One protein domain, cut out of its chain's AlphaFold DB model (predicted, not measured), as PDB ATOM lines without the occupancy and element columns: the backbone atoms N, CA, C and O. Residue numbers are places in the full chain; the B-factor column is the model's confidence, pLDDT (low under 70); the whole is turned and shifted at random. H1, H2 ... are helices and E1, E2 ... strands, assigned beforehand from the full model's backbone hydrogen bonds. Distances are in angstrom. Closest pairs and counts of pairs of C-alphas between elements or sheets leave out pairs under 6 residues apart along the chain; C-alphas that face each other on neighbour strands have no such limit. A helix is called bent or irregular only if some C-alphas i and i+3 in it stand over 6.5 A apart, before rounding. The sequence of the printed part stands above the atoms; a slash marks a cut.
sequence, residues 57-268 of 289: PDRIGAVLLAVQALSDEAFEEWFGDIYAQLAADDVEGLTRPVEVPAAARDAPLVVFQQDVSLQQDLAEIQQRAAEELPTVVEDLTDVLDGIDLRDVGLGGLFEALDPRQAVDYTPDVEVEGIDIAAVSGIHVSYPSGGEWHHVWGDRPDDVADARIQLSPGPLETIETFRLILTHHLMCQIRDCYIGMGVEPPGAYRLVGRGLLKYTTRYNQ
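AT A GLANCE: This is residues 57 to 268 of the 289 residues of an uncharacterized protein of Halobacteriales archaeon QS_8_69_26 (UniProt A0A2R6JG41). A small, strongly twisted sheet is built around E1, and helices H1, H2 and H5 pack on it, with H1 and H5 side by side and H5 near the middle of the domain. The bent helix H3 runs past H1 and H5, the H4 stretch makes a loose arc beyond it, and the E3-E4 hairpin reaches to one end of the sheet. The printed part has 212 residues, with six named helices and five named strands; along the chain come first H1 and H2, then E1, then H3 and H4, then the four strands E2 to E5, and last H5 and H6; the sheet is branched, and its neighbour pairs, E1 and E2, E1 and E3, E1 and E5, and E3 and E4, are antiparallel. The class is mixed, helices and strands; the whole is compact, with a radius of gyration of the C-alphas of 16.9 A, and spans 46 by 43 by 37 A.

HOW THE PARTS SIT: E1, residues 111 to 118, has E2, residues 180 to 183, and E3, residues 187 to 192, on one side and E5, residues 210 to 214, on the other side. N 117 and O 182 are 3.0 A apart, N 113 and O 187 2.9 A, and N 112 and O 214 2.8 A, within hydrogen-bond range. E3 and E4, residues 195 to 199, form a hairpin, with N 197 and O 190 at 2.8 A. H1, residues 57 to 69, is on the sheet at a height of 8.4 A and runs across the strands, at 87 degrees to E1 on the local plane. H2, residues 72 to 87, is on the sheet at a height of 10.4 A and runs along the strands, at 9 degrees to E1 on the local plane; it is irregular, with C-alphas 78 and 81 7.6 A apart. H5, residues 222 to 243, only grazes the sheet; it touches H1 at a shallow tilt of 13 degrees, opposite ways, the closest C-alphas being those of Pro 57 and Ile 237, 4.9 A. With residues 222 to 225 alone H5 touches H2, about perpendicular at 79 degrees, closest at the C-alphas of Tyr 83 and Ile 222, 6.7 A. H3, residues 122 to 145, was assigned as one helix by its hydrogen bonds but is bent, with C-alphas 131 and 134 7.3 A apart. Its arm H3a, to residue 131, touches H1, closest at the C-alphas of Asp 58 and Ala 129, 5.5 A; its arm H3b, from residue 134, is near H5. H6, residues 260 to 266, is close to H5 but not clearly touching, with the C-alphas of Asp 239 and Tyr 262 6.4 A apart. H4, residues 157 to 160, touches no helix and is too short for an O i to N i+4 pair; its one O i to N i+3 pair is out of range. Such O i to N i+4 pairs are within range throughout H1, H3a, H3b, H5 and H6, and in 10 of 12 in H2.

IN THESE COORDINATES: H1 begins at C-alpha 57, (-19.595, -43.706, -0.040), and is 18.2 A long. H5 measures 30.7 A, E1 22.6 A and H2 17.3 A. H6 ends at C-alpha 266, (-18.822, -60.242, 9.013).

THE WHOLE: The C-alphas farthest apart are those of Glu 174 and Gly 193, 47.5 A. The printed part has no cut. The links H2 to E1, H3 to H4, H4 to E2 and H5 to H6 are long. The mean pLDDT of the printed part is 83.6; residues 141 to 177 and residue 218 are under 70.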
ATOM      1  N   PRO A  57     -20.255 -44.450  -1.108       95.69
ATOM      2  CA  PRO A  57     -19.595 -43.706  -0.040       95.69
ATOM      3  C   PRO A  57     -19.768 -42.186  -0.168       95.69
ATOM      4  O   PRO A  57     -19.916 -41.532   0.858       95.69
ATOM      5  N   ASP A  58     -19.839 -41.630  -1.383       95.19
ATOM      6  CA  ASP A  58     -20.009 -40.182  -1.578       95.19
ATOM      7  C   ASP A  58     -21.432 -39.736  -1.226       95.19
ATOM      8  O   ASP A  58     -21.611 -38.689  -0.613       95.19
ATOM      9  N   ARG A  59     -22.454 -40.548  -1.548       95.88
ATOM     10  CA  ARG A  59     -23.848 -40.263  -1.152       95.88
ATOM     11  C   ARG A  59     -24.012 -40.316   0.368       95.88
ATOM     12  O   ARG A  59     -24.590 -39.407   0.957       95.88
ATOM     13  N   ILE A  60     -23.452 -41.342   1.013       97.25
ATOM     14  CA  ILE A  60     -23.479 -41.474   2.479       97.25
ATOM     15  C   ILE A  60     -22.692 -40.332   3.134       97.25
ATOM     16  O   ILE A  60     -23.150 -39.750   4.114       97.25
ATOM     17  N   GLY A  61     -21.535 -39.979   2.574       95.44
ATOM     18  CA  GLY A  61     -20.736 -38.847   3.022       95.44
ATOM     19  C   GLY A  61     -21.467 -37.512   2.873       95.44
ATOM     20  O   GLY A  61     -21.482 -36.719   3.807       95.44
ATOM     21  N   ALA A  62     -22.157 -37.271   1.763       95.31
ATOM     22  CA  ALA A  62     -22.972 -36.070   1.609       95.31
ATOM     23  C   ALA A  62     -24.115 -36.009   2.638       95.31
ATOM     24  O   ALA A  62     -24.379 -34.942   3.185       95.31
ATOM     25  N   VAL A  63     -24.736 -37.144   2.987       96.75
ATOM     26  CA  VAL A  63     -25.703 -37.188   4.099       96.75
ATOM     27  C   VAL A  63     -25.030 -36.876   5.437       96.75
ATOM     28  O   VAL A  63     -25.601 -36.139   6.235       96.75
ATOM     29  N   LEU A  64     -23.813 -37.369   5.685       94.88
ATOM     30  CA  LEU A  64     -23.038 -37.009   6.876       94.88
ATOM     31  C   LEU A  64     -22.784 -35.494   6.949       94.88
ATOM     32  O   LEU A  64     -23.017 -34.899   7.999       94.88
ATOM     33  N   LEU A  65     -22.361 -34.871   5.846       93.00
ATOM     34  CA  LEU A  65     -22.166 -33.421   5.752       93.00
ATOM     35  C   LEU A  65     -23.469 -32.661   6.032       93.00
ATOM     36  O   LEU A  65     -23.481 -31.762   6.869       93.00
ATOM     37  N   ALA A  66     -24.578 -33.068   5.403       94.62
ATOM     38  CA  ALA A  66     -25.892 -32.474   5.637       94.62
ATOM     39  C   ALA A  66     -26.300 -32.576   7.112       94.62
ATOM     40  O   ALA A  66     -26.747 -31.599   7.698       94.62
ATOM     41  N   VAL A  67     -26.089 -33.738   7.741       93.75
ATOM     42  CA  VAL A  67     -26.372 -33.951   9.166       93.75
ATOM     43  C   VAL A  67     -25.522 -33.047  10.054       93.75
ATOM     44  O   VAL A  67     -26.047 -32.582  11.060       93.75
ATOM     45  N   GLN A  68     -24.257 -32.767   9.723       89.06
ATOM     46  CA  GLN A  68     -23.441 -31.818  10.499       89.06
ATOM     47  C   GLN A  68     -23.875 -30.363  10.305       89.06
ATOM     48  O   GLN A  68     -23.812 -29.592  11.254       89.06
ATOM     49  N   ALA A  69     -24.379 -30.011   9.123       90.00
ATOM     50  CA  ALA A  69     -24.780 -28.646   8.781       90.00
ATOM     51  C   ALA A  69     -26.058 -28.155   9.492       90.00
ATOM     52  O   ALA A  69     -26.326 -26.955   9.535       90.00
ATOM     53  N   LEU A  70     -26.899 -29.065  10.001       91.69
ATOM     54  CA  LEU A  70     -28.192 -28.698  10.593       91.69
ATOM     55  C   LEU A  70     -28.030 -27.886  11.892       91.69
ATOM     56  O   LEU A  70     -27.133 -28.138  12.697       91.69
ATOM     57  N   SER A  71     -28.958 -26.966  12.162       90.81
ATOM     58  CA  SER A  71     -29.139 -26.480  13.537       90.81
ATOM     59  C   SER A  71     -29.735 -27.587  14.408       90.81
ATOM     60  O   SER A  71     -30.273 -28.568  13.885       90.81
ATOM     61  N   ASP A  72     -29.685 -27.434  15.728       90.31
ATOM     62  CA  ASP A  72     -30.275 -28.416  16.644       90.31
ATOM     63  C   ASP A  72     -31.784 -28.567  16.414       90.31
ATOM     64  O   ASP A  72     -32.294 -29.685  16.369       90.31
ATOM     65  N   GLU A  73     -32.493 -27.464  16.146       93.50
ATOM     66  CA  GLU A  73     -33.926 -27.507  15.843       93.50
ATOM     67  C   GLU A  73     -34.218 -28.244  14.535       93.50
ATOM     68  O   GLU A  73     -35.173 -29.014  14.460       93.50
ATOM     69  N   ALA A  74     -33.401 -28.028  13.499       94.56
ATOM     70  CA  ALA A  74     -33.575 -28.712  12.223       94.56
ATOM     71  C   ALA A  74     -33.202 -30.200  12.330       94.56
ATOM     72  O   ALA A  74     -33.841 -31.050  11.713       94.56
ATOM     73  N   PHE A  75     -32.191 -30.536  13.136       95.50
ATOM     74  CA  PHE A  75     -31.840 -31.920  13.435       95.50
ATOM     75  C   PHE A  75     -32.976 -32.637  14.175       95.50
ATOM     76  O   PHE A  75     -33.342 -33.753  13.798       95.50
ATOM     77  N   GLU A  76     -33.580 -31.987  15.173       95.56
ATOM     78  CA  GLU A  76     -34.755 -32.505  15.876       95.56
ATOM     79  C   GLU A  76     -35.964 -32.658  14.946       95.56
ATOM     80  O   GLU A  76     -36.646 -33.680  14.999       95.56
ATOM     81  N   GLU A  77     -36.200 -31.704  14.043       96.38
ATOM     82  CA  GLU A  77     -37.284 -31.787  13.059       96.38
ATOM     83  C   GLU A  77     -37.143 -33.011  12.142       96.38
ATOM     84  O   GLU A  77     -38.119 -33.729  11.917       96.38
ATOM     85  N   TRP A  78     -35.938 -33.280  11.634       97.00
ATOM     86  CA  TRP A  78     -35.707 -34.380  10.694       97.00
ATOM     87  C   TRP A  78     -35.565 -35.750  11.360       97.00
ATOM     88  O   TRP A  78     -36.029 -36.752  10.811       97.00
ATOM     89  N   PHE A  79     -34.917 -35.815  12.525       97.50
ATOM     90  CA  PHE A  79     -34.500 -37.078  13.137       97.50
ATOM     91  C   PHE A  79     -35.069 -37.319  14.541       97.50
ATOM     92  O   PHE A  79     -34.808 -38.367  15.140       97.50
ATOM     93  N   GLY A  80     -35.898 -36.409  15.059       96.25
ATOM     94  CA  GLY A  80     -36.557 -36.553  16.358       96.25
ATOM     95  C   GLY A  80     -37.431 -37.805  16.454       96.25
ATOM     96  O   GLY A  80     -37.460 -38.456  17.497       96.25
ATOM     97  N   ASP A  81     -38.071 -38.217  15.356       96.44
ATOM     98  CA  ASP A  81     -38.901 -39.425  15.329       96.44
ATOM     99  C   ASP A  81     -38.079 -40.707  15.540       96.44
ATOM    100  O   ASP A  81     -38.442 -41.558  16.357       96.44
ATOM    101  N   ILE A  82     -36.953 -40.872  14.834       96.75
ATOM    102  CA  ILE A  82     -36.098 -42.051  15.029       96.75
ATOM    103  C   ILE A  82     -35.382 -42.007  16.377       96.75
ATOM    104  O   ILE A  82     -35.265 -43.051  17.017       96.75
ATOM    105  N   TYR A  83     -34.993 -40.821  16.852       95.81
ATOM    106  CA  TYR A  83     -34.497 -40.642  18.213       95.81
ATOM    107  C   TYR A  83     -35.532 -41.134  19.233       95.81
ATOM    108  O   TYR A  83     -35.240 -42.039  20.013       95.81
ATOM    109  N   ALA A  84     -36.773 -40.645  19.161       95.50
ATOM    110  CA  ALA A  84     -37.855 -41.070  20.045       95.50
ATOM    111  C   ALA A  84     -38.144 -42.573  19.931       95.50
ATOM    112  O   ALA A  84     -38.417 -43.232  20.933       95.50
ATOM    113  N   GLN A  85     -38.052 -43.153  18.732       95.50
ATOM    114  CA  GLN A  85     -38.242 -44.588  18.531       95.50
ATOM    115  C   GLN A  85     -37.194 -45.440  19.255       95.50
ATOM    116  O   GLN A  85     -37.530 -46.524  19.753       95.50
ATOM    117  N   LEU A  86     -35.943 -44.981  19.258       92.56
ATOM    118  CA  LEU A  86     -34.804 -45.680  19.844       92.56
ATOM    119  C   LEU A  86     -34.713 -45.450  21.358       92.56
ATOM    120  O   LEU A  86     -34.478 -46.410  22.083       92.56
ATOM    121  N   ALA A  87     -34.963 -44.219  21.812       91.06
ATOM    122  CA  ALA A  87     -34.770 -43.760  23.189       91.06
ATOM    123  C   ALA A  87     -35.996 -43.938  24.105       91.06
ATOM    124  O   ALA A  87     -35.896 -43.729  25.310       91.06
ATOM    125  N   ALA A  88     -37.167 -44.315  23.573       90.81
ATOM    126  CA  ALA A  88     -38.418 -44.368  24.346       90.81
ATOM    127  C   ALA A  88     -38.393 -45.260  25.600       90.81
ATOM    128  O   ALA A  88     -39.218 -45.064  26.491       90.81
ATOM    129  N   ASP A  89     -37.504 -46.253  25.660       85.75
ATOM    130  CA  ASP A  89     -37.381 -47.114  26.841       85.75
ATOM    131  C   ASP A  89     -36.478 -46.488  27.923       85.75
ATOM    132  O   ASP A  89     -36.648 -46.800  29.103       85.75
ATOM    133  N   ASP A  90     -35.571 -45.586  27.534       82.88
ATOM    134  CA  ASP A  90     -34.531 -45.010  28.395       82.88
ATOM    135  C   ASP A  90     -34.853 -43.569  28.838       82.88
ATOM    136  O   ASP A  90     -34.437 -43.144  29.916       82.88
ATOM    137  N   VAL A  91     -35.649 -42.826  28.059       85.50
ATOM    138  CA  VAL A  91     -35.983 -41.415  28.321       85.50
ATOM    139  C   VAL A  91     -37.456 -41.247  28.682       85.50
ATOM    140  O   VAL A  91     -38.364 -41.491  27.881       85.50
ATOM    141  N   GLU A  92     -37.708 -40.765  29.902       86.81
ATOM    142  CA  GLU A  92     -39.063 -40.513  30.391       86.81
ATOM    143  C   GLU A  92     -39.783 -39.456  29.537       86.81
ATOM    144  O   GLU A  92     -39.281 -38.359  29.299       86.81
ATOM    145  N   GLY A  93     -41.008 -39.775  29.115       88.56
ATOM    146  CA  GLY A  93     -41.864 -38.862  28.356       88.56
ATOM    147  C   GLY A  93     -41.780 -39.018  26.838       88.56
ATOM    148  O   GLY A  93     -42.652 -38.485  26.151       88.56
ATOM    149  N   LEU A  94     -40.820 -39.787  26.314       91.06
ATOM    150  CA  LEU A  94     -40.800 -40.154  24.900       91.06
ATOM    151  C   LEU A  94     -41.781 -41.296  24.608       91.06
ATOM    152  O   LEU A  94     -41.995 -42.207  25.410       91.06
ATOM    153  N   THR A  95     -42.394 -41.246  23.427       92.38
ATOM    154  CA  THR A  95     -43.280 -42.298  22.923       92.38
ATOM    155  C   THR A  95     -42.815 -42.745  21.552       92.38
ATOM    156  O   THR A  95     -42.579 -41.904  20.690       92.38
ATOM    157  N   ARG A  96     -42.757 -44.062  21.333       93.69
ATOM    158  CA  ARG A  96     -42.397 -44.651  20.038       93.69
ATOM    159  C   ARG A  96     -43.369 -44.184  18.941       93.69
ATOM    160  O   ARG A  96     -44.562 -44.481  19.067       93.69
ATOM    161  N   PRO A  97     -42.897 -43.513  17.873       95.31
ATOM    162  CA  PRO A  97     -43.762 -43.092  16.768       95.31
ATOM    163  C   PRO A  97     -44.359 -44.265  15.986       95.31
ATOM    164  O   PRO A  97     -45.463 -44.152  15.450       95.31
ATOM    165  N   VAL A  98     -43.657 -45.406  15.934       95.62
ATOM    166  CA  VAL A  98     -44.137 -46.620  15.264       95.62
ATOM    167  C   VAL A  98     -44.234 -47.805  16.221       95.62
ATOM    168  O   VAL A  98     -43.363 -48.058  17.061       95.62
ATOM    169  N   GLU A  99     -45.307 -48.584  16.074       93.00
ATOM    170  CA  GLU A  99     -45.488 -49.811  16.845       93.00
ATOM    171  C   GLU A  99     -44.471 -50.878  16.425       93.00
ATOM    172  O   GLU A  99     -44.362 -51.244  15.254       93.00
ATOM    173  N   VAL A 100     -43.763 -51.442  17.406       92.25
ATOM    174  CA  VAL A 100     -42.864 -52.577  17.172       92.25
ATOM    175  C   VAL A 100     -43.702 -53.837  16.919       92.25
ATOM    176  O   VAL A 100     -44.478 -54.230  17.807       92.25
ATOM    177  N   PRO A 101     -43.550 -54.505  15.753       92.69
ATOM    178  CA  PRO A 101     -44.298 -55.715  15.432       92.69
ATOM    179  C   PRO A 101     -44.165 -56.772  16.527       92.69
ATOM    180  O   PRO A 101     -43.084 -56.987  17.068       92.69
ATOM    181  N   ALA A 102     -45.251 -57.488  16.836       91.38
ATOM    182  CA  ALA A 102     -45.241 -58.483  17.912       91.38
ATOM    183  C   ALA A 102     -44.150 -59.554  17.723       91.38
ATOM    184  O   ALA A 102     -43.497 -59.932  18.688       91.38
ATOM    185  N   ALA A 103     -43.909 -59.983  16.479       89.88
ATOM    186  CA  ALA A 103     -42.862 -60.951  16.142       89.88
ATOM    187  C   ALA A 103     -41.430 -60.398  16.289       89.88
ATOM    188  O   ALA A 103     -40.491 -61.181  16.374       89.88
ATOM    189  N   ALA A 104     -41.259 -59.073  16.328       90.25
ATOM    190  CA  ALA A 104     -39.965 -58.426  16.519       90.25
ATOM    191  C   ALA A 104     -39.576 -58.311  18.001       90.25
ATOM    192  O   ALA A 104     -38.403 -58.153  18.305       90.25
ATOM    193  N   ARG A 105     -40.535 -58.409  18.936       84.81
ATOM    194  CA  ARG A 105     -40.278 -58.203  20.377       84.81
ATOM    195  C   ARG A 105     -39.320 -59.231  20.976       84.81
ATOM    196  O   ARG A 105     -38.546 -58.885  21.857       84.81
ATOM    197  N   ASP A 106     -39.376 -60.462  20.474       83.88
ATOM    198  CA  ASP A 106     -38.493 -61.561  20.885       83.88
ATOM    199  C   ASP A 106     -37.353 -61.796  19.876       83.88
ATOM    200  O   ASP A 106     -36.618 -62.782  19.976       83.88
ATOM    201  N   ALA A 107     -37.227 -60.937  18.858       86.62
ATOM    202  CA  ALA A 107     -36.192 -61.095  17.853       86.62
ATOM    203  C   ALA A 107     -34.817 -60.762  18.457       86.62
ATOM    204  O   ALA A 107     -34.691 -59.796  19.208       86.62
ATOM    205  N   PRO A 108     -33.756 -61.506  18.094       83.56
ATOM    206  CA  PRO A 108     -32.402 -61.238  18.585       83.56
ATOM    207  C   PRO A 108     -31.850 -59.881  18.127       83.56
ATOM    208  O   PRO A 108     -30.854 -59.412  18.668       83.56
ATOM    209  N   LEU A 109     -32.457 -59.275  17.102       86.19
ATOM    210  CA  LEU A 109     -32.058 -57.985  16.571       86.19
ATOM    211  C   LEU A 109     -33.266 -57.286  15.949       86.19
ATOM    212  O   LEU A 109     -33.896 -57.823  15.043       86.19
ATOM    213  N   VAL A 110     -33.554 -56.070  16.400       90.56
ATOM    214  CA  VAL A 110     -34.513 -55.172  15.747       90.56
ATOM    215  C   VAL A 110     -33.746 -53.951  15.272       90.56
ATOM    216  O   VAL A 110     -32.990 -53.352  16.037       90.56
ATOM    217  N   VAL A 111     -33.911 -53.609  14.000       93.75
ATOM    218  CA  VAL A 111     -33.262 -52.461  13.367       93.75
ATOM    219  C   VAL A 111     -34.343 -51.501  12.898       93.75
ATOM    220  O   VAL A 111     -35.198 -51.869  12.089       93.75
ATOM    221  N   PHE A 112     -34.296 -50.280  13.412       96.25
ATOM    222  CA  PHE A 112     -35.085 -49.154  12.942       96.25
ATOM    223  C   PHE A 112     -34.304 -48.428  11.855       96.25
ATOM    224  O   PHE A 112     -33.090 -48.243  11.966       96.25
ATOM    225  N   GLN A 113     -34.993 -48.077  10.775       96.50
ATOM    226  CA  GLN A 113     -34.356 -47.492   9.605       96.50
ATOM    227  C   GLN A 113     -35.125 -46.277   9.108       96.50
ATOM    228  O   GLN A 113     -36.351 -46.245   9.189       96.50
ATOM    229  N   GLN A 114     -34.399 -45.311   8.558       96.38
ATOM    230  CA  GLN A 114     -34.959 -44.178   7.829       96.38
ATOM    231  C   GLN A 114     -34.110 -43.913   6.591       96.38
ATOM    232  O   GLN A 114     -32.881 -43.918   6.665       96.38
ATOM    233  N   ASP A 115     -34.778 -43.716   5.462       97.06
ATOM    234  CA  ASP A 115     -34.178 -43.270   4.212       97.06
ATOM    235  C   ASP A 115     -34.008 -41.747   4.259       97.06
ATOM    236  O   ASP A 115     -34.925 -41.041   4.675       97.06
ATOM    237  N   VAL A 116     -32.850 -41.257   3.820       96.94
ATOM    238  CA  VAL A 116     -32.541 -39.830   3.680       96.94
ATOM    239  C   VAL A 116     -32.238 -39.552   2.213       96.94
ATOM    240  O   VAL A 116     -31.379 -40.220   1.630       96.94
ATOM    241  N   SER A 117     -32.936 -38.585   1.621       95.94
ATOM    242  CA  SER A 117     -32.669 -38.066   0.278       95.94
ATOM    243  C   SER A 117     -32.151 -36.631   0.354       95.94
ATOM    244  O   SER A 117     -32.557 -35.844   1.214       95.94
ATOM    245  N   LEU A 118     -31.238 -36.289  -0.546       94.94
ATOM    246  CA  LEU A 118     -30.651 -34.964  -0.692       94.94
ATOM    247  C   LEU A 118     -31.267 -34.238  -1.891       94.94
ATOM    248  O   LEU A 118     -31.754 -34.854  -2.840       94.94
ATOM    249  N   GLN A 119     -31.253 -32.906  -1.857       94.06
ATOM    250  CA  GLN A 119     -31.726 -32.087  -2.980       94.06
ATOM    251  C   GLN A 119     -30.735 -32.080  -4.151       94.06
ATOM    252  O   GLN A 119     -31.134 -31.847  -5.294       94.06
ATOM    253  N   GLN A 120     -29.456 -32.301  -3.854       93.12
ATOM    254  CA  GLN A 120     -28.353 -32.252  -4.807       93.12
ATOM    255  C   GLN A 120     -28.355 -33.475  -5.724       93.12
ATOM    256  O   GLN A 120     -28.680 -34.591  -5.312       93.12
ATOM    257  N   ASP A 121     -27.944 -33.279  -6.975       92.19
ATOM    258  CA  ASP A 121     -27.723 -34.407  -7.876       92.19
ATOM    259  C   ASP A 121     -26.389 -35.122  -7.589       92.19
ATOM    260  O   ASP A 121     -25.556 -34.679  -6.798       92.19
ATOM    261  N   LEU A 122     -26.165 -36.265  -8.243       90.50
ATOM    262  CA  LEU A 122     -24.962 -37.064  -8.009       90.50
ATOM    263  C   LEU A 122     -23.659 -36.314  -8.330       90.50
ATOM    264  O   LEU A 122     -22.652 -36.557  -7.671       90.50
ATOM    265  N   ALA A 123     -23.648 -35.447  -9.344       91.38
ATOM    266  CA  ALA A 123     -22.438 -34.724  -9.719       91.38
ATOM    267  C   ALA A 123     -22.092 -33.666  -8.664       91.38
ATOM    268  O   ALA A 123     -20.924 -33.513  -8.307       91.38
ATOM    269  N   GLU A 124     -23.110 -32.984  -8.137       92.44
ATOM    270  CA  GLU A 124     -22.972 -32.061  -7.011       92.44
ATOM    271  C   GLU A 124     -22.520 -32.799  -5.742       92.44
ATOM    272  O   GLU A 124     -21.552 -32.378  -5.111       92.44
ATOM    273  N   ILE A 125     -23.135 -33.944  -5.421       92.56
ATOM    274  CA  ILE A 125     -22.734 -34.815  -4.301       92.56
ATOM    275  C   ILE A 125     -21.256 -35.201  -4.408       92.56
ATOM    276  O   ILE A 125     -20.514 -35.030  -3.446       92.56
ATOM    277  N   GLN A 126     -20.807 -35.678  -5.574       90.50
ATOM    278  CA  GLN A 126     -19.413 -36.082  -5.788       90.50
ATOM    279  C   GLN A 126     -18.438 -34.929  -5.579       90.50
ATOM    280  O   GLN A 126     -17.397 -35.094  -4.942       90.50
ATOM    281  N   GLN A 127     -18.766 -33.760  -6.128       90.50
ATOM    282  CA  GLN A 127     -17.924 -32.584  -5.977       90.50
ATOM    283  C   GLN A 127     -17.779 -32.210  -4.499       90.50
ATOM    284  O   GLN A 127     -16.664 -32.030  -4.015       90.50
ATOM    285  N   ARG A 128     -18.900 -32.134  -3.778       88.50
ATOM    286  CA  ARG A 128     -18.924 -31.723  -2.372       88.50
ATOM    287  C   ARG A 128     -18.253 -32.733  -1.458       88.50
ATOM    288  O   ARG A 128     -17.429 -32.354  -0.633       88.50
ATOM    289  N   ALA A 129     -18.543 -34.017  -1.653       87.69
ATOM    290  CA  ALA A 129     -17.891 -35.098  -0.930       87.69
ATOM    291  C   ALA A 129     -16.361 -35.007  -1.063       87.69
ATOM    292  O   ALA A 129     -15.651 -35.101  -0.066       87.69
ATOM    293  N   ALA A 130     -15.846 -34.744  -2.265       87.44
ATOM    294  CA  ALA A 130     -14.409 -34.605  -2.490       87.44
ATOM    295  C   ALA A 130     -13.795 -33.336  -1.864       87.44
ATOM    296  O   ALA A 130     -12.630 -33.363  -1.462       87.44
ATOM    297  N   GLU A 131     -14.540 -32.229  -1.814       89.12
ATOM    298  CA  GLU A 131     -14.054 -30.930  -1.328       89.12
ATOM    299  C   GLU A 131     -14.139 -30.789   0.202       89.12
ATOM    300  O   GLU A 131     -13.250 -30.183   0.801       89.12
ATOM    301  N   GLU A 132     -15.173 -31.352   0.834       86.88
ATOM    302  CA  GLU A 132     -15.551 -31.018   2.215       86.88
ATOM    303  C   GLU A 132     -15.379 -32.181   3.204       86.88
ATOM    304  O   GLU A 132     -14.944 -31.950   4.334       86.88
ATOM    305  N   LEU A 133     -15.637 -33.438   2.800       86.38
ATOM    306  CA  LEU A 133     -15.549 -34.586   3.720       86.38
ATOM    307  C   LEU A 133     -14.196 -34.737   4.415       86.38
ATOM    308  O   LEU A 133     -14.214 -35.036   5.608       86.38
ATOM    309  N   PRO A 134     -13.038 -34.571   3.744       85.25
ATOM    310  CA  PRO A 134     -11.757 -34.766   4.412       85.25
ATOM    311  C   PRO A 134     -11.593 -33.865   5.640       85.25
ATOM    312  O   PRO A 134     -11.191 -34.356   6.688       85.25
ATOM    313  N   THR A 135     -11.967 -32.588   5.518       83.56
ATOM    314  CA  THR A 135     -11.876 -31.604   6.606       83.56
ATOM    315  C   THR A 135     -12.883 -31.916   7.706       83.56
ATOM    316  O   THR A 135     -12.505 -32.032   8.863       83.56
ATOM    317  N   VAL A 136     -14.155 -32.131   7.347       81.06
ATOM    318  CA  VAL A 136     -15.207 -32.394   8.342       81.06
ATOM    319  C   VAL A 136     -14.917 -33.666   9.131       81.06
ATOM    320  O   VAL A 136     -15.122 -33.710  10.337       81.06
ATOM    321  N   VAL A 137     -14.420 -34.714   8.473       80.62
ATOM    322  CA  VAL A 137     -14.088 -35.961   9.161       80.62
ATOM    323  C   VAL A 137     -12.832 -35.816  10.023       80.62
ATOM    324  O   VAL A 137     -12.779 -36.431  11.087       80.62
ATOM    325  N   GLU A 138     -11.843 -35.018   9.614       77.88
ATOM    326  CA  GLU A 138     -10.688 -34.684  10.459       77.88
ATOM    327  C   GLU A 138     -11.148 -33.975  11.741       77.88
ATOM    328  O   GLU A 138     -10.860 -34.468  12.830       77.88
ATOM    329  N   ASP A 139     -11.976 -32.935  11.619       73.81
ATOM    330  CA  ASP A 139     -12.528 -32.199  12.763       73.81
ATOM    331  C   ASP A 139     -13.363 -33.107  13.683       73.81
ATOM    332  O   ASP A 139     -13.210 -33.081  14.905       73.81
ATOM    333  N   LEU A 140     -14.218 -33.963  13.110       73.44
ATOM    334  CA  LEU A 140     -14.993 -34.945  13.874       73.44
ATOM    335  C   LEU A 140     -14.080 -35.921  14.615       73.44
ATOM    336  O   LEU A 140     -14.322 -36.215  15.782       73.44
ATOM    337  N   THR A 141     -13.032 -36.416  13.957       69.62
ATOM    338  CA  THR A 141     -12.081 -37.345  14.576       69.62
ATOM    339  C   THR A 141     -11.328 -36.666  15.716       69.62
ATOM    340  O   THR A 141     -11.189 -37.280  16.764       69.62
ATOM    341  N   ASP A 142     -10.931 -35.399  15.574       68.12
ATOM    342  CA  ASP A 142     -10.283 -34.623  16.639       68.12
ATOM    343  C   ASP A 142     -11.214 -34.382  17.839       68.12
ATOM    344  O   ASP A 142     -10.802 -34.530  18.994       68.12
ATOM    345  N   VAL A 143     -12.483 -34.038  17.580       64.19
ATOM    346  CA  VAL A 143     -13.510 -33.900  18.627       64.19
ATOM    347  C   VAL A 143     -13.666 -35.214  19.382       64.19
ATOM    348  O   VAL A 143     -13.717 -35.211  20.609       64.19
ATOM    349  N   LEU A 144     -13.707 -36.326  18.655       60.19
ATOM    350  CA  LEU A 144     -13.925 -37.658  19.200       60.19
ATOM    351  C   LEU A 144     -12.693 -38.226  19.928       60.19
ATOM    352  O   LEU A 144     -12.850 -38.822  20.989       60.19
ATOM    353  N   ASP A 145     -11.475 -37.990  19.432       58.75
ATOM    354  CA  ASP A 145     -10.211 -38.366  20.089       58.75
ATOM    355  C   ASP A 145     -10.002 -37.606  21.411       58.75
ATOM    356  O   ASP A 145      -9.314 -38.086  22.318       58.75
ATOM    357  N   GLY A 146     -10.611 -36.422  21.549       49.09
ATOM    358  CA  GLY A 146     -10.664 -35.664  22.799       49.09
ATOM    359  C   GLY A 146     -11.555 -36.288  23.881       49.09
ATOM    360  O   GLY A 146     -11.472 -35.873  25.042       49.09
ATOM    361  N   ILE A 147     -12.380 -37.280  23.531       51.03
ATOM    362  CA  ILE A 147     -13.278 -37.990  24.443       51.03
ATOM    363  C   ILE A 147     -12.644 -39.354  24.765       51.03
ATOM    364  O   ILE A 147     -12.674 -40.283  23.963       51.03
ATOM    365  N   ASP A 148     -12.038 -39.495  25.949       42.72
ATOM    366  CA  ASP A 148     -11.426 -40.763  26.379       42.72
ATOM    367  C   ASP A 148     -12.506 -41.779  26.795       42.72
ATOM    368  O   ASP A 148     -12.836 -41.933  27.971       42.72
ATOM    369  N   LEU A 149     -13.098 -42.453  25.806       42.72
ATOM    370  CA  LEU A 149     -14.182 -43.429  25.991       42.72
ATOM    371  C   LEU A 149     -13.657 -44.851  26.278       42.72
ATOM    372  O   LEU A 149     -14.429 -45.773  26.533       42.72
ATOM    373  N   ARG A 150     -12.328 -45.039  26.309       36.91
ATOM    374  CA  ARG A 150     -11.670 -46.352  26.459       36.91
ATOM    375  C   ARG A 150     -11.731 -46.934  27.874       36.91
ATOM    376  O   ARG A 150     -11.578 -48.144  28.028       36.91
ATOM    377  N   ASP A 151     -11.984 -46.125  28.903       35.19
ATOM    378  CA  ASP A 151     -12.098 -46.603  30.296       35.19
ATOM    379  C   ASP A 151     -13.473 -47.216  30.623       35.19
ATOM    380  O   ASP A 151     -13.737 -47.649  31.748       35.19
ATOM    381  N   VAL A 152     -14.368 -47.265  29.638       35.31
ATOM    382  CA  VAL A 152     -15.788 -47.485  29.868       35.31
ATOM    383  C   VAL A 152     -16.379 -48.281  28.713       35.31
ATOM    384  O   VAL A 152     -17.245 -47.833  27.985       35.31
ATOM    385  N   GLY A 153     -15.909 -49.514  28.524       35.25
ATOM    386  CA  GLY A 153     -16.424 -50.360  27.442       35.25
ATOM    387  C   GLY A 153     -17.947 -50.497  27.505       35.25
ATOM    388  O   GLY A 153     -18.443 -50.812  28.574       35.25
ATOM    389  N   LEU A 154     -18.662 -50.272  26.396       37.34
ATOM    390  CA  LEU A 154     -20.128 -50.295  26.182       37.34
ATOM    391  C   LEU A 154     -21.051 -50.156  27.413       37.34
ATOM    392  O   LEU A 154     -21.770 -49.178  27.503       37.34
ATOM    393  N   GLY A 155     -21.077 -51.092  28.368       36.06
ATOM    394  CA  GLY A 155     -21.819 -50.914  29.628       36.06
ATOM    395  C   GLY A 155     -21.285 -49.787  30.524       36.06
ATOM    396  O   GLY A 155     -22.046 -49.191  31.273       36.06
ATOM    397  N   GLY A 156     -19.995 -49.479  30.423       33.91
ATOM    398  CA  GLY A 156     -19.362 -48.346  31.068       33.91
ATOM    399  C   GLY A 156     -19.590 -47.037  30.314       33.91
ATOM    400  O   GLY A 156     -19.714 -46.006  30.954       33.91
ATOM    401  N   LEU A 157     -19.706 -47.052  28.984       36.84
ATOM    402  CA  LEU A 157     -19.935 -45.860  28.157       36.84
ATOM    403  C   LEU A 157     -21.211 -45.145  28.605       36.84
ATOM    404  O   LEU A 157     -21.246 -43.930  28.755       36.84
ATOM    405  N   PHE A 158     -22.223 -45.941  28.943       40.09
ATOM    406  CA  PHE A 158     -23.493 -45.479  29.488       40.09
ATOM    407  C   PHE A 158     -23.458 -45.139  30.989       40.09
ATOM    408  O   PHE A 158     -24.378 -44.499  31.475       40.09
ATOM    409  N   GLU A 159     -22.410 -45.516  31.735       33.91
ATOM    410  CA  GLU A 159     -22.152 -45.021  33.103       33.91
ATOM    411  C   GLU A 159     -21.216 -43.788  33.137       33.91
ATOM    412  O   GLU A 159     -21.299 -42.993  34.074       33.91
ATOM    413  N   ALA A 160     -20.324 -43.614  32.152       34.47
ATOM    414  CA  ALA A 160     -19.424 -42.459  32.007       34.47
ATOM    415  C   ALA A 160     -20.061 -41.269  31.298       34.47
ATOM    416  O   ALA A 160     -19.644 -40.136  31.544       34.47
ATOM    417  N   LEU A 161     -21.125 -41.496  30.529       39.97
ATOM    418  CA  LEU A 161     -22.180 -40.504  30.347       39.97
ATOM    419  C   LEU A 161     -22.910 -40.311  31.696       39.97
ATOM    420  O   LEU A 161     -24.102 -40.541  31.829       39.97
ATOM    421  N   ASP A 162     -22.181 -39.907  32.747       36.78
ATOM    422  CA  ASP A 162     -22.788 -39.290  33.923       36.78
ATOM    423  C   ASP A 162     -23.473 -38.013  33.402       36.78
ATOM    424  O   ASP A 162     -22.798 -37.197  32.765       36.78
ATOM    425  N   PRO A 163     -24.759 -37.758  33.705       38.62
ATOM    426  CA  PRO A 163     -25.444 -36.510  33.355       38.62
ATOM    427  C   PRO A 163     -24.720 -35.232  33.831       38.62
ATOM    428  O   PRO A 163     -25.114 -34.115  33.496       38.62
ATOM    429  N   ARG A 164     -23.670 -35.356  34.655       37.22
ATOM    430  CA  ARG A 164     -22.768 -34.267  35.063       37.22
ATOM    431  C   ARG A 164     -21.628 -33.963  34.077       37.22
ATOM    432  O   ARG A 164     -20.931 -32.973  34.301       37.22
ATOM    433  N   GLN A 165     -21.417 -34.785  33.051       40.81
ATOM    434  CA  GLN A 165     -20.396 -34.635  32.003       40.81
ATOM    435  C   GLN A 165     -20.995 -34.720  30.590       40.81
ATOM    436  O   GLN A 165     -20.322 -35.190  29.678       40.81
ATOM    437  N   ALA A 166     -22.242 -34.270  30.393       42.28
ATOM    438  CA  ALA A 166     -22.815 -34.107  29.057       42.28
ATOM    439  C   ALA A 166     -21.790 -33.416  28.143       42.28
ATOM    440  O   ALA A 166     -21.397 -32.272  28.395       42.28
ATOM    441  N   VAL A 167     -21.303 -34.145  27.136       47.59
ATOM    442  CA  VAL A 167     -20.494 -33.551  26.080       47.59
ATOM    443  C   VAL A 167     -21.467 -32.674  25.313       47.59
ATOM    444  O   VAL A 167     -22.392 -33.181  24.684       47.59
ATOM    445  N   ASP A 168     -21.308 -31.361  25.450       50.69
ATOM    446  CA  ASP A 168     -22.055 -30.362  24.690       50.69
ATOM    447  C   ASP A 168     -21.589 -30.445  23.229       50.69
ATOM    448  O   ASP A 168     -20.719 -29.696  22.782       50.69
ATOM    449  N   TYR A 169     -22.059 -31.482  22.529       58.12
ATOM    450  CA  TYR A 169     -21.765 -31.714  21.127       58.12
ATOM    451  C   TYR A 169     -22.649 -30.791  20.299       58.12
ATOM    452  O   TYR A 169     -23.783 -31.119  19.957       58.12
ATOM    453  N   THR A 170     -22.100 -29.628  19.979       59.94
ATOM    454  CA  THR A 170     -22.645 -28.720  18.976       59.94
ATOM    455  C   THR A 170     -21.715 -28.769  17.769       59.94
ATOM    456  O   THR A 170     -20.532 -28.446  17.903       59.94
ATOM    457  N   PRO A 171     -22.185 -29.227  16.595       62.66
ATOM    458  CA  PRO A 171     -21.368 -29.173  15.392       62.66
ATOM    459  C   PRO A 171     -21.020 -27.716  15.078       62.66
ATOM    460  O   PRO A 171     -21.913 -26.906  14.843       62.66
ATOM    461  N   ASP A 172     -19.732 -27.383  15.055       62.03
ATOM    462  CA  ASP A 172     -19.230 -26.089  14.572       62.03
ATOM    463  C   ASP A 172     -18.697 -26.254  13.144       62.03
ATOM    464  O   ASP A 172     -17.535 -25.987  12.846       62.03
ATOM    465  N   VAL A 173     -19.538 -26.815  12.268       63.41
ATOM    466  CA  VAL A 173     -19.168 -27.116  10.884       63.41
ATOM    467  C   VAL A 173     -19.966 -26.219   9.943       63.41
ATOM    468  O   VAL A 173     -21.153 -26.437   9.704       63.41
ATOM    469  N   GLU A 174     -19.301 -25.211   9.376       63.66
ATOM    470  CA  GLU A 174     -19.864 -24.375   8.308       63.66
ATOM    471  C   GLU A 174     -19.877 -25.152   6.977       63.66
ATOM    472  O   GLU A 174     -19.028 -24.960   6.108       63.66
ATOM    473  N   VAL A 175     -20.847 -26.055   6.820       66.00
ATOM    474  CA  VAL A 175     -21.150 -26.732   5.551       66.00
ATOM    475  C   VAL A 175     -22.293 -25.990   4.864       66.00
ATOM    476  O   VAL A 175     -23.423 -25.983   5.349       66.00
ATOM    477  N   GLU A 176     -22.023 -25.367   3.715       67.69
ATOM    478  CA  GLU A 176     -23.055 -24.722   2.898       67.69
ATOM    479  C   GLU A 176     -23.364 -25.537   1.633       67.69
ATOM    480  O   GLU A 176     -22.490 -25.794   0.801       67.69
ATOM    481  N   GLY A 177     -24.650 -25.826   1.411       69.25
ATOM    482  CA  GLY A 177     -25.157 -26.259   0.104       69.25
ATOM    483  C   GLY A 177     -25.362 -27.761  -0.081       69.25
ATOM    484  O   GLY A 177     -25.441 -28.202  -1.230       69.25
ATOM    485  N   ILE A 178     -25.476 -28.526   1.010       86.38
ATOM    486  CA  ILE A 178     -26.071 -29.865   0.988       86.38
ATOM    487  C   ILE A 178     -27.330 -29.845   1.849       86.38
ATOM    488  O   ILE A 178     -27.258 -29.624   3.055       86.38
ATOM    489  N   ASP A 179     -28.476 -30.083   1.219       91.56
ATOM    490  CA  ASP A 179     -29.786 -29.931   1.843       91.56
ATOM    491  C   ASP A 179     -30.541 -31.254   1.805       91.56
ATOM    492  O   ASP A 179     -30.631 -31.909   0.762       91.56
ATOM    493  N   ILE A 180     -31.149 -31.615   2.932       95.06
ATOM    494  CA  ILE A 180     -32.069 -32.749   2.999       95.06
ATOM    495  C   ILE A 180     -33.330 -32.396   2.197       95.06
ATOM    496  O   ILE A 180     -33.955 -31.351   2.397       95.06
ATOM    497  N   ALA A 181     -33.691 -33.262   1.251       95.38
ATOM    498  CA  ALA A 181     -34.933 -33.166   0.491       95.38
ATOM    499  C   ALA A 181     -36.082 -33.817   1.261       95.38
ATOM    500  O   ALA A 181     -37.149 -33.218   1.409       95.38
ATOM    501  N   ALA A 182     -35.852 -35.032   1.763       95.81
ATOM    502  CA  ALA A 182     -36.825 -35.759   2.552       95.81
ATOM    503  C   ALA A 182     -36.177 -36.798   3.479       95.81
ATOM    504  O   ALA A 182     -35.083 -37.311   3.234       95.81
ATOM    505  N   VAL A 183     -36.918 -37.147   4.530       96.94
ATOM    506  CA  VAL A 183     -36.644 -38.291   5.401       96.94
ATOM    507  C   VAL A 183     -37.885 -39.176   5.416       96.94
ATOM    508  O   VAL A 183     -39.011 -38.685   5.515       96.94
ATOM    509  N   SER A 184     -37.703 -40.486   5.274       96.94
ATOM    510  CA  SER A 184     -38.823 -41.425   5.301       96.94
ATOM    511  C   SER A 184     -39.417 -41.594   6.698       96.94
ATOM    512  O   SER A 184     -38.772 -41.377   7.725       96.94
ATOM    513  N   GLY A 185     -40.637 -42.127   6.749       97.00
ATOM    514  CA  GLY A 185     -41.147 -42.749   7.963       97.00
ATOM    515  C   GLY A 185     -40.276 -43.938   8.385       97.00
ATOM    516  O   GLY A 185     -39.556 -44.530   7.575       97.00
ATOM    517  N   ILE A 186     -40.364 -44.320   9.657       97.56
ATOM    518  CA  ILE A 186     -39.518 -45.370  10.231       97.56
ATOM    519  C   ILE A 186     -39.877 -46.738   9.649       97.56
ATOM    520  O   ILE A 186     -41.032 -47.165   9.664       97.56
ATOM    521  N   HIS A 187     -38.868 -47.443   9.156       96.25
ATOM    522  CA  HIS A 187     -38.951 -48.839   8.750       96.25
ATOM    523  C   HIS A 187     -38.450 -49.737   9.884       96.25
ATOM    524  O   HIS A 187     -37.572 -49.350  10.656       96.25
ATOM    525  N   VAL A 188     -38.984 -50.952   9.975       96.62
ATOM    526  CA  VAL A 188     -38.592 -51.930  10.997       96.62
ATOM    527  C   VAL A 188     -38.138 -53.217  10.329       96.62
ATOM    528  O   VAL A 188     -38.902 -53.852   9.602       96.62
ATOM    529  N   SER A 189     -36.904 -53.617  10.615       94.56
ATOM    530  CA  SER A 189     -36.284 -54.840  10.112       94.56
ATOM    531  C   SER A 189     -35.939 -55.778  11.266       94.56
ATOM    532  O   SER A 189     -35.309 -55.360  12.235       94.56
ATOM    533  N   TYR A 190     -36.342 -57.046  11.180       93.62
ATOM    534  CA  TYR A 190     -36.081 -58.041  12.229       93.62
ATOM    535  C   TYR A 190     -36.069 -59.474  11.671       93.62
ATOM    536  O   TYR A 190     -36.831 -59.782  10.750       93.62
ATOM    537  N   PRO A 191     -35.249 -60.388  12.215       90.69
ATOM    538  CA  PRO A 191     -35.307 -61.797  11.868       90.69
ATOM    539  C   PRO A 191     -36.445 -62.497  12.627       90.69
ATOM    540  O   PRO A 191     -36.604 -62.340  13.835       90.69
ATOM    541  N   SER A 192     -37.222 -63.322  11.928       91.12
ATOM    542  CA  SER A 192     -38.247 -64.188  12.519       91.12
ATOM    543  C   SER A 192     -38.430 -65.441  11.665       91.12
ATOM    544  O   SER A 192     -38.601 -65.368  10.449       91.12
ATOM    545  N   GLY A 193     -38.384 -66.616  12.298       87.06
ATOM    546  CA  GLY A 193     -38.530 -67.897  11.596       87.06
ATOM    547  C   GLY A 193     -37.381 -68.235  10.636       87.06
ATOM    548  O   GLY A 193     -37.583 -69.017   9.715       87.06
ATOM    549  N   GLY A 194     -36.190 -67.660  10.841       83.31
ATOM    550  CA  GLY A 194     -35.022 -67.862   9.973       83.31
ATOM    551  C   GLY A 194     -34.966 -66.945   8.747       83.31
ATOM    552  O   GLY A 194     -34.015 -67.034   7.977       83.31
ATOM    553  N   GLU A 195     -35.939 -66.046   8.583       87.75
ATOM    554  CA  GLU A 195     -35.987 -65.061   7.500       87.75
ATOM    555  C   GLU A 195     -35.999 -63.636   8.060       87.75
ATOM    556  O   GLU A 195     -36.464 -63.398   9.177       87.75
ATOM    557  N   TRP A 196     -35.492 -62.685   7.275       90.00
ATOM    558  CA  TRP A 196     -35.603 -61.259   7.572       90.00
ATOM    559  C   TRP A 196     -36.971 -60.732   7.138       90.00
ATOM    560  O   TRP A 196     -37.393 -60.929   5.999       90.00
ATOM    561  N   HIS A 197     -37.649 -60.043   8.051       94.06
ATOM    562  CA  HIS A 197     -38.909 -59.350   7.808       94.06
ATOM    563  C   HIS A 197     -38.652 -57.850   7.771       94.06
ATOM    564  O   HIS A 197     -37.874 -57.334   8.572       94.06
ATOM    565  N   HIS A 198     -39.342 -57.168   6.860       94.69
ATOM    566  CA  HIS A 198     -39.231 -55.728   6.657       94.69
ATOM    567  C   HIS A 198     -40.627 -55.109   6.657       94.69
ATOM    568  O   HIS A 198     -41.477 -55.468   5.839       94.69
ATOM    569  N   VAL A 199     -40.858 -54.181   7.579       95.56
ATOM    570  CA  VAL A 199     -42.064 -53.356   7.643       95.56
ATOM    571  C   VAL A 199     -41.680 -51.954   7.203       95.56
ATOM    572  O   VAL A 199     -40.892 -51.289   7.870       95.56
ATOM    573  N   TRP A 200     -42.216 -51.527   6.064       94.75
ATOM    574  CA  TRP A 200     -41.933 -50.218   5.488       94.75
ATOM    575  C   TRP A 200     -42.849 -49.154   6.092       94.75
ATOM    576  O   TRP A 200     -44.062 -49.349   6.184       94.75
ATOM    577  N   GLY A 201     -42.243 -48.039   6.485       94.06
ATOM    578  CA  GLY A 201     -42.931 -46.788   6.788       94.06
ATOM    579  C   GLY A 201     -43.257 -46.010   5.510       94.06
ATOM    580  O   GLY A 201     -43.045 -46.507   4.402       94.06
ATOM    581  N   ASP A 202     -43.763 -44.786   5.669       93.75
ATOM    582  CA  ASP A 202     -44.009 -43.898   4.530       93.75
ATOM    583  C   ASP A 202     -42.697 -43.547   3.813       93.75
ATOM    584  O   ASP A 202     -41.672 -43.360   4.468       93.75
ATOM    585  N   ARG A 203     -42.711 -43.493   2.480       89.56
ATOM    586  CA  ARG A 203     -41.517 -43.242   1.658       89.56
ATOM    587  C   ARG A 203     -41.801 -42.064   0.724       89.56
ATOM    588  O   ARG A 203     -42.503 -42.260  -0.267       89.56
ATOM    589  N   PRO A 204     -41.307 -40.857   1.053       82.81
ATOM    590  CA  PRO A 204     -41.556 -39.665   0.246       82.81
ATOM    591  C   PRO A 204     -40.852 -39.740  -1.113       82.81
ATOM    592  O   PRO A 204     -41.426 -39.302  -2.107       82.81
ATOM    593  N   ASP A 205     -39.672 -40.365  -1.154       76.69
ATOM    594  CA  ASP A 205     -38.886 -40.600  -2.362       76.69
ATOM    595  C   ASP A 205     -38.607 -42.093  -2.567       76.69
ATOM    596  O   ASP A 205     -38.424 -42.864  -1.619       76.69
ATOM    597  N   ASP A 206     -38.541 -42.501  -3.836       73.69
ATOM    598  CA  ASP A 206     -38.209 -43.880  -4.206       73.69
ATOM    599  C   ASP A 206     -36.706 -44.181  -4.051       73.69
ATOM    600  O   ASP A 206     -36.348 -45.340  -3.807       73.69
ATOM    601  N   VAL A 207     -35.859 -43.146  -4.153       83.62
ATOM    602  CA  VAL A 207     -34.388 -43.205  -4.134       83.62
ATOM    603  C   VAL A 207     -33.860 -42.494  -2.893       83.62
ATOM    604  O   VAL A 207     -34.186 -41.334  -2.659       83.62
ATOM    605  N   ALA A 208     -33.017 -43.185  -2.128       92.50
ATOM    606  CA  ALA A 208     -32.371 -42.648  -0.935       92.50
ATOM    607  C   ALA A 208     -30.855 -42.545  -1.141       92.50
ATOM    608  O   ALA A 208     -30.232 -43.458  -1.692       92.50
ATOM    609  N   ASP A 209     -30.255 -41.465  -0.649       95.50
ATOM    610  CA  ASP A 209     -28.805 -41.263  -0.659       95.50
ATOM    611  C   ASP A 209     -28.120 -42.058   0.449       95.50
ATOM    612  O   ASP A 209     -27.066 -42.661   0.231       95.50
ATOM    613  N   ALA A 210     -28.769 -42.149   1.609       96.31
ATOM    614  CA  ALA A 210     -28.374 -43.035   2.692       96.31
ATOM    615  C   ALA A 210     -29.598 -43.639   3.382       96.31
ATOM    616  O   ALA A 210     -30.699 -43.090   3.356       96.31
ATOM    617  N   ARG A 211     -29.386 -44.775   4.050       96.44
ATOM    618  CA  ARG A 211     -30.365 -45.370   4.960       96.44
ATOM    619  C   ARG A 211     -29.742 -45.487   6.335       96.44
ATOM    620  O   ARG A 211     -28.822 -46.281   6.511       96.44
ATOM    621  N   ILE A 212     -30.282 -44.771   7.309       96.12
ATOM    622  CA  ILE A 212     -29.949 -44.923   8.728       96.12
ATOM    623  C   ILE A 212     -30.416 -46.307   9.185       96.12
ATOM    624  O   ILE A 212     -31.492 -46.749   8.786       96.12
ATOM    625  N   GLN A 213     -29.607 -47.030   9.964       94.75
ATOM    626  CA  GLN A 213     -29.882 -48.407  10.395       94.75
ATOM    627  C   GLN A 213     -29.409 -48.631  11.831       94.75
ATOM    628  O   GLN A 213     -28.304 -49.114  12.070       94.75
ATOM    629  N   LEU A 214     -30.266 -48.314  12.796       93.31
ATOM    630  CA  LEU A 214     -29.907 -48.325  14.210       93.31
ATOM    631  C   LEU A 214     -30.793 -49.283  15.002       93.31
ATOM    632  O   LEU A 214     -31.977 -49.462  14.721       93.31
ATOM    633  N   SER A 215     -30.205 -49.914  16.009       87.12
ATOM    634  CA  SER A 215     -30.936 -50.692  17.008       87.12
ATOM    635  C   SER A 215     -31.113 -49.858  18.271       87.12
ATOM    636  O   SER A 215     -30.285 -48.978  18.510       87.12
ATOM    637  N   PRO A 216     -32.152 -50.126  19.085       81.75
ATOM    638  CA  PRO A 216     -32.274 -49.504  20.394       81.75
ATOM    639  C   PRO A 216     -30.992 -49.676  21.191       81.75
ATOM    640  O   PRO A 216     -30.379 -50.746  21.190       81.75
ATOM    641  N   GLY A 217     -30.623 -48.609  21.867       70.75
ATOM    642  CA  GLY A 217     -29.509 -48.544  22.781       70.75
ATOM    643  C   GLY A 217     -29.719 -47.335  23.684       70.75
ATOM    644  O   GLY A 217     -30.587 -46.515  23.379       70.75
ATOM    645  N   PRO A 218     -28.943 -47.220  24.763       65.69
ATOM    646  CA  PRO A 218     -29.127 -46.146  25.723       65.69
ATOM    647  C   PRO A 218     -28.828 -44.806  25.057       65.69
ATOM    648  O   PRO A 218     -27.694 -44.482  24.712       65.69
ATOM    649  N   LEU A 219     -29.890 -44.053  24.815       77.44
ATOM    650  CA  LEU A 219     -29.863 -42.730  24.216       77.44
ATOM    651  C   LEU A 219     -30.508 -41.793  25.220       77.44
ATOM    652  O   LEU A 219     -31.706 -41.899  25.450       77.44
ATOM    653  N   GLU A 220     -29.726 -40.905  25.827       74.44
ATOM    654  CA  GLU A 220     -30.252 -39.991  26.848       74.44
ATOM    655  C   GLU A 220     -30.693 -38.650  26.262       74.44
ATOM    656  O   GLU A 220     -31.677 -38.065  26.720       74.44
ATOM    657  N   THR A 221     -29.963 -38.156  25.256       84.38
ATOM    658  CA  THR A 221     -30.229 -36.859  24.630       84.38
ATOM    659  C   THR A 221     -30.124 -36.920  23.111       84.38
ATOM    660  O   THR A 221     -29.474 -37.802  22.536       84.38
ATOM    661  N   ILE A 222     -30.760 -35.954  22.448       87.00
ATOM    662  CA  ILE A 222     -30.762 -35.866  20.989       87.00
ATOM    663  C   ILE A 222     -29.395 -35.443  20.429       87.00
ATOM    664  O   ILE A 222     -29.008 -35.879  19.346       87.00
ATOM    665  N   GLU A 223     -28.608 -34.684  21.190       82.25
ATOM    666  CA  GLU A 223     -27.235 -34.304  20.846       82.25
ATOM    667  C   GLU A 223     -26.321 -35.539  20.843       82.25
ATOM    668  O   GLU A 223     -25.547 -35.757  19.910       82.25
ATOM    669  N   THR A 224     -26.485 -36.424  21.834       78.81
ATOM    670  CA  THR A 224     -25.773 -37.713  21.884       78.81
ATOM    671  C   THR A 224     -26.186 -38.606  20.714       78.81
ATOM    672  O   THR A 224     -25.358 -39.279  20.094       78.81
ATOM    673  N   PHE A 225     -27.471 -38.583  20.353       88.38
ATOM    674  CA  PHE A 225     -27.964 -39.291  19.180       88.38
ATOM    675  C   PHE A 225     -27.331 -38.779  17.875       88.38
ATOM    676  O   PHE A 225     -26.988 -39.589  17.013       88.38
ATOM    677  N   ARG A 226     -27.087 -37.469  17.744       89.44
ATOM    678  CA  ARG A 226     -26.372 -36.886  16.597       89.44
ATOM    679  C   ARG A 226     -24.950 -37.431  16.459       89.44
ATOM    680  O   ARG A 226     -24.532 -37.769  15.349       89.44
ATOM    681  N   LEU A 227     -24.235 -37.601  17.572       83.12
ATOM    682  CA  LEU A 227     -22.905 -38.219  17.593       83.12
ATOM    683  C   LEU A 227     -22.946 -39.686  17.138       83.12
ATOM    684  O   LEU A 227     -22.158 -40.114  16.294       83.12
ATOM    685  N   ILE A 228     -23.913 -40.452  17.645       86.25
ATOM    686  CA  ILE A 228     -24.103 -41.863  17.279       86.25
ATOM    687  C   ILE A 228     -24.475 -42.004  15.801       86.25
ATOM    688  O   ILE A 228     -23.965 -42.891  15.115       86.25
ATOM    689  N   LEU A 229     -25.327 -41.118  15.287       92.31
ATOM    690  CA  LEU A 229     -25.680 -41.088  13.873       92.31
ATOM    691  C   LEU A 229     -24.459 -40.773  12.997       92.31
ATOM    692  O   LEU A 229     -24.248 -41.430  11.980       92.31
ATOM    693  N   THR A 230     -23.628 -39.824  13.423       89.94
ATOM    694  CA  THR A 230     -22.369 -39.462  12.752       89.94
ATOM    695  C   THR A 230     -21.438 -40.665  12.645       89.94
ATOM    696  O   THR A 230     -21.047 -41.060  11.545       89.94
ATOM    697  N   HIS A 231     -21.169 -41.317  13.777       88.25
ATOM    698  CA  HIS A 231     -20.384 -42.544  13.830       88.25
ATOM    699  C   HIS A 231     -20.957 -43.631  12.918       88.25
ATOM    700  O   HIS A 231     -20.239 -44.279  12.157       88.25
ATOM    701  N   HIS A 232     -22.273 -43.835  12.974       93.31
ATOM    702  CA  HIS A 232     -22.949 -44.837  12.168       93.31
ATOM    703  C   HIS A 232     -22.753 -44.596  10.667       93.31
ATOM    704  O   HIS A 232     -22.413 -45.536   9.948       93.31
ATOM    705  N   LEU A 233     -22.902 -43.356  10.189       96.19
ATOM    706  CA  LEU A 233     -22.669 -43.005   8.784       96.19
ATOM    707  C   LEU A 233     -21.203 -43.227   8.379       96.19
ATOM    708  O   LEU A 233     -20.943 -43.774   7.308       96.19
ATOM    709  N   MET A 234     -20.240 -42.921   9.255       94.19
ATOM    710  CA  MET A 234     -18.823 -43.232   9.017       94.19
ATOM    711  C   MET A 234     -18.575 -44.749   8.915       94.19
ATOM    712  O   MET A 234     -17.892 -45.202   7.993       94.19
ATOM    713  N   CYS A 235     -19.196 -45.562   9.780       94.69
ATOM    714  CA  CYS A 235     -19.174 -47.025   9.657       94.69
ATOM    715  C   CYS A 235     -19.835 -47.521   8.361       94.69
ATOM    716  O   CYS A 235     -19.411 -48.530   7.802       94.69
ATOM    717  N   GLN A 236     -20.868 -46.848   7.850       97.62
ATOM    718  CA  GLN A 236     -21.464 -47.214   6.562       97.62
ATOM    719  C   GLN A 236     -20.517 -46.933   5.388       97.62
ATOM    720  O   GLN A 236     -20.413 -47.759   4.479       97.62
ATOM    721  N   ILE A 237     -19.787 -45.812   5.421       97.06
ATOM    722  CA  ILE A 237     -18.747 -45.500   4.427       97.06
ATOM    723  C   ILE A 237     -17.658 -46.579   4.460       97.06
ATOM    724  O   ILE A 237     -17.314 -47.136   3.416       97.06
ATOM    725  N   ARG A 238     -17.175 -46.948   5.654       97.12
ATOM    726  CA  ARG A 238     -16.244 -48.071   5.853       97.12
ATOM    727  C   ARG A 238     -16.749 -49.359   5.203       97.12
ATOM    728  O   ARG A 238     -16.016 -50.001   4.449       97.12
ATOM    729  N   ASP A 239     -17.997 -49.728   5.476       98.00
ATOM    730  CA  ASP A 239     -18.603 -50.959   4.969       98.00
ATOM    731  C   ASP A 239     -18.667 -50.985   3.436       98.00
ATOM    732  O   ASP A 239     -18.497 -52.049   2.833       98.00
ATOM    733  N   CYS A 240     -18.838 -49.823   2.792       97.50
ATOM    734  CA  CYS A 240     -18.741 -49.714   1.338       97.50
ATOM    735  C   CYS A 240     -17.347 -50.140   0.855       97.50
ATOM    736  O   CYS A 240     -17.249 -51.000  -0.021       97.50
ATOM    737  N   TYR A 241     -16.270 -49.608   1.447       97.44
ATOM    738  CA  TYR A 241     -14.888 -49.955   1.077       97.44
ATOM    739  C   TYR A 241     -14.553 -51.425   1.331       97.44
ATOM    740  O   TYR A 241     -14.110 -52.125   0.414       97.44
ATOM    741  N   ILE A 242     -14.867 -51.931   2.523       97.06
ATOM    742  CA  ILE A 242     -14.645 -53.340   2.870       97.06
ATOM    743  C   ILE A 242     -15.429 -54.257   1.923       97.06
ATOM    744  O   ILE A 242     -14.914 -55.270   1.443       97.06
ATOM    745  N   GLY A 243     -16.659 -53.876   1.574       95.56
ATOM    746  CA  GLY A 243     -17.487 -54.602   0.620       95.56
ATOM    747  C   GLY A 243     -16.943 -54.645  -0.804       95.56
ATOM    748  O   GLY A 243     -17.282 -55.563  -1.559       95.56
ATOM    749  N   MET A 244     -16.090 -53.686  -1.162       95.44
ATOM    750  CA  MET A 244     -15.326 -53.648  -2.409       95.44
ATOM    751  C   MET A 244     -14.012 -54.438  -2.321       95.44
ATOM    752  O   MET A 244     -13.349 -54.613  -3.339       95.44
ATOM    753  N   GLY A 245     -13.637 -54.936  -1.140       94.69
ATOM    754  CA  GLY A 245     -12.335 -55.558  -0.906       94.69
ATOM    755  C   GLY A 245     -11.185 -54.547  -0.931       94.69
ATOM    756  O   GLY A 245     -10.072 -54.898  -1.321       94.69
ATOM    757  N   VAL A 246     -11.462 -53.290  -0.572       94.81
ATOM    758  CA  VAL A 246     -10.489 -52.194  -0.522       94.81
ATOM    759  C   VAL A 246     -10.372 -51.704   0.914       94.81
ATOM    760  O   VAL A 246     -11.372 -51.593   1.618       94.81
ATOM    761  N   GLU A 247      -9.151 -51.388   1.338       94.75
ATOM    762  CA  GLU A 247      -8.917 -50.759   2.635       94.75
ATOM    763  C   GLU A 247      -9.557 -49.357   2.657       94.75
ATOM    764  O   GLU A 247      -9.212 -48.535   1.798       94.75
ATOM    765  N   PRO A 248     -10.452 -49.045   3.611       95.31
ATOM    766  CA  PRO A 248     -11.029 -47.714   3.715       95.31
ATOM    767  C   PRO A 248      -9.956 -46.634   3.945       95.31
ATOM    768  O   PRO A 248      -8.876 -46.912   4.494       95.31
ATOM    769  N   PRO A 249     -10.237 -45.375   3.563       91.50
ATOM    770  CA  PRO A 249      -9.454 -44.229   4.014       91.50
ATOM    771  C   PRO A 249      -9.325 -44.223   5.543       91.50
ATOM    772  O   PRO A 249     -10.249 -44.640   6.236       91.50
ATOM    773  N   GLY A 250      -8.191 -43.746   6.069       88.88
ATOM    774  CA  GLY A 250      -7.870 -43.833   7.504       88.88
ATOM    775  C   GLY A 250      -8.962 -43.274   8.418       88.88
ATOM    776  O   GLY A 250      -9.290 -43.891   9.423       88.88
ATOM    777  N   ALA A 251      -9.591 -42.181   7.993       85.50
ATOM    778  CA  ALA A 251     -10.669 -41.501   8.704       85.50
ATOM    779  C   ALA A 251     -11.977 -42.320   8.818       85.50
ATOM    780  O   ALA A 251     -12.877 -41.960   9.561       85.50
ATOM    781  N   TYR A 252     -12.096 -43.425   8.075       91.38
ATOM    782  CA  TYR A 252     -13.225 -44.355   8.147       91.38
ATOM    783  C   TYR A 252     -12.816 -45.733   8.689       91.38
ATOM    784  O   TYR A 252     -13.606 -46.674   8.651       91.38
ATOM    785  N   ARG A 253     -11.599 -45.888   9.223       92.25
ATOM    786  CA  ARG A 253     -11.158 -47.132   9.872       92.25
ATOM    787  C   ARG A 253     -11.604 -47.172  11.327       92.25
ATOM    788  O   ARG A 253     -10.789 -47.205  12.237       92.25
ATOM    789  N   LEU A 254     -12.910 -47.162  11.550       88.19
ATOM    790  CA  LEU A 254     -13.504 -47.265  12.881       88.19
ATOM    791  C   LEU A 254     -14.228 -48.600  13.051       88.19
ATOM    792  O   LEU A 254     -14.689 -49.176  12.064       88.19
ATOM    793  N   VAL A 255     -14.343 -49.100  14.279       89.19
ATOM    794  CA  VAL A 255     -15.180 -50.265  14.611       89.19
ATOM    795  C   VAL A 255     -16.606 -49.845  14.980       89.19
ATOM    796  O   VAL A 255     -16.866 -48.695  15.303       89.19
ATOM    797  N   GLY A 256     -17.553 -50.778  14.888       87.44
ATOM    798  CA  GLY A 256     -18.967 -50.560  15.191       87.44
ATOM    799  C   GLY A 256     -19.899 -50.779  14.001       87.44
ATOM    800  O   GLY A 256     -19.483 -51.087  12.880       87.44
ATOM    801  N   ARG A 257     -21.208 -50.690  14.243       89.50
ATOM    802  CA  ARG A 257     -22.222 -51.142  13.278       89.50
ATOM    803  C   ARG A 257     -22.509 -50.087  12.210       89.50
ATOM    804  O   ARG A 257     -23.016 -49.013  12.520       89.50
ATOM    805  N   GLY A 258     -22.261 -50.443  10.951       93.56
ATOM    806  CA  GLY A 258     -22.682 -49.687   9.773       93.56
ATOM    807  C   GLY A 258     -23.899 -50.323   9.101       93.56
ATOM    808  O   GLY A 258     -24.974 -50.462   9.682       93.56
ATOM    809  N   LEU A 259     -23.734 -50.746   7.857       95.00
ATOM    810  CA  LEU A 259     -24.776 -51.353   7.042       95.00
ATOM    811  C   LEU A 259     -25.128 -52.760   7.566       95.00
ATOM    812  O   LEU A 259     -24.272 -53.645   7.691       95.00
ATOM    813  N   LEU A 260     -26.423 -53.034   7.776       90.94
ATOM    814  CA  LEU A 260     -26.907 -54.330   8.286       90.94
ATOM    815  C   LEU A 260     -26.461 -55.521   7.416       90.94
ATOM    816  O   LEU A 260     -26.128 -56.602   7.916       90.94
ATOM    817  N   LYS A 261     -26.417 -55.308   6.097       92.12
ATOM    818  CA  LYS A 261     -25.930 -56.279   5.110       92.12
ATOM    819  C   LYS A 261     -24.500 -56.731   5.412       92.12
ATOM    820  O   LYS A 261     -24.214 -57.922   5.302       92.12
ATOM    821  N   TYR A 262     -23.615 -55.805   5.775       93.75
ATOM    822  CA  TYR A 262     -22.211 -56.102   6.049       93.75
ATOM    823  C   TYR A 262     -22.014 -56.657   7.453       93.75
ATOM    824  O   TYR A 262     -21.319 -57.655   7.594       93.75
ATOM    825  N   THR A 263     -22.767 -56.173   8.445       88.88
ATOM    826  CA  THR A 263     -22.838 -56.820   9.772       88.88
ATOM    827  C   THR A 263     -23.181 -58.312   9.655       88.88
ATOM    828  O   THR A 263     -22.556 -59.159  10.290       88.88
ATOM    829  N   THR A 264     -24.139 -58.668   8.791       87.94
ATOM    830  CA  THR A 264     -24.486 -60.076   8.527       87.94
ATOM    831  C   THR A 264     -23.330 -60.845   7.880       87.94
ATOM    832  O   THR A 264     -23.115 -62.006   8.207       87.94
ATOM    833  N   ARG A 265     -22.575 -60.208   6.976       92.06
ATOM    834  CA  ARG A 265     -21.439 -60.823   6.270       92.06
ATOM    835  C   ARG A 265     -20.251 -61.070   7.186       92.06
ATOM    836  O   ARG A 265     -19.695 -62.158   7.121       92.06
ATOM    837  N   TYR A 266     -19.910 -60.108   8.041       93.06
ATOM    838  CA  TYR A 266     -18.822 -60.242   9.013       93.06
ATOM    839  C   TYR A 266     -19.048 -61.445   9.933       93.06
ATOM    840  O   TYR A 266     -18.155 -62.252  10.124       93.06
ATOM    841  N   ASN A 267     -20.293 -61.671  10.359       86.94
ATOM    842  CA  ASN A 267     -20.661 -62.832  11.173       86.94
ATOM    843  C   ASN A 267     -20.688 -64.186  10.427       86.94
ATOM    844  O   ASN A 267     -20.873 -65.224  11.060       86.94
ATOM    845  N   GLN A 268     -20.615 -64.200   9.092       89.69
ATOM    846  CA  GLN A 268     -20.843 -65.403   8.273       89.69
ATOM    847  C   GLN A 268     -19.655 -65.813   7.400       89.69
ATOM    848  O   GLN A 268     -19.656 -66.927   6.874       89.69
TER     849      GLN A 268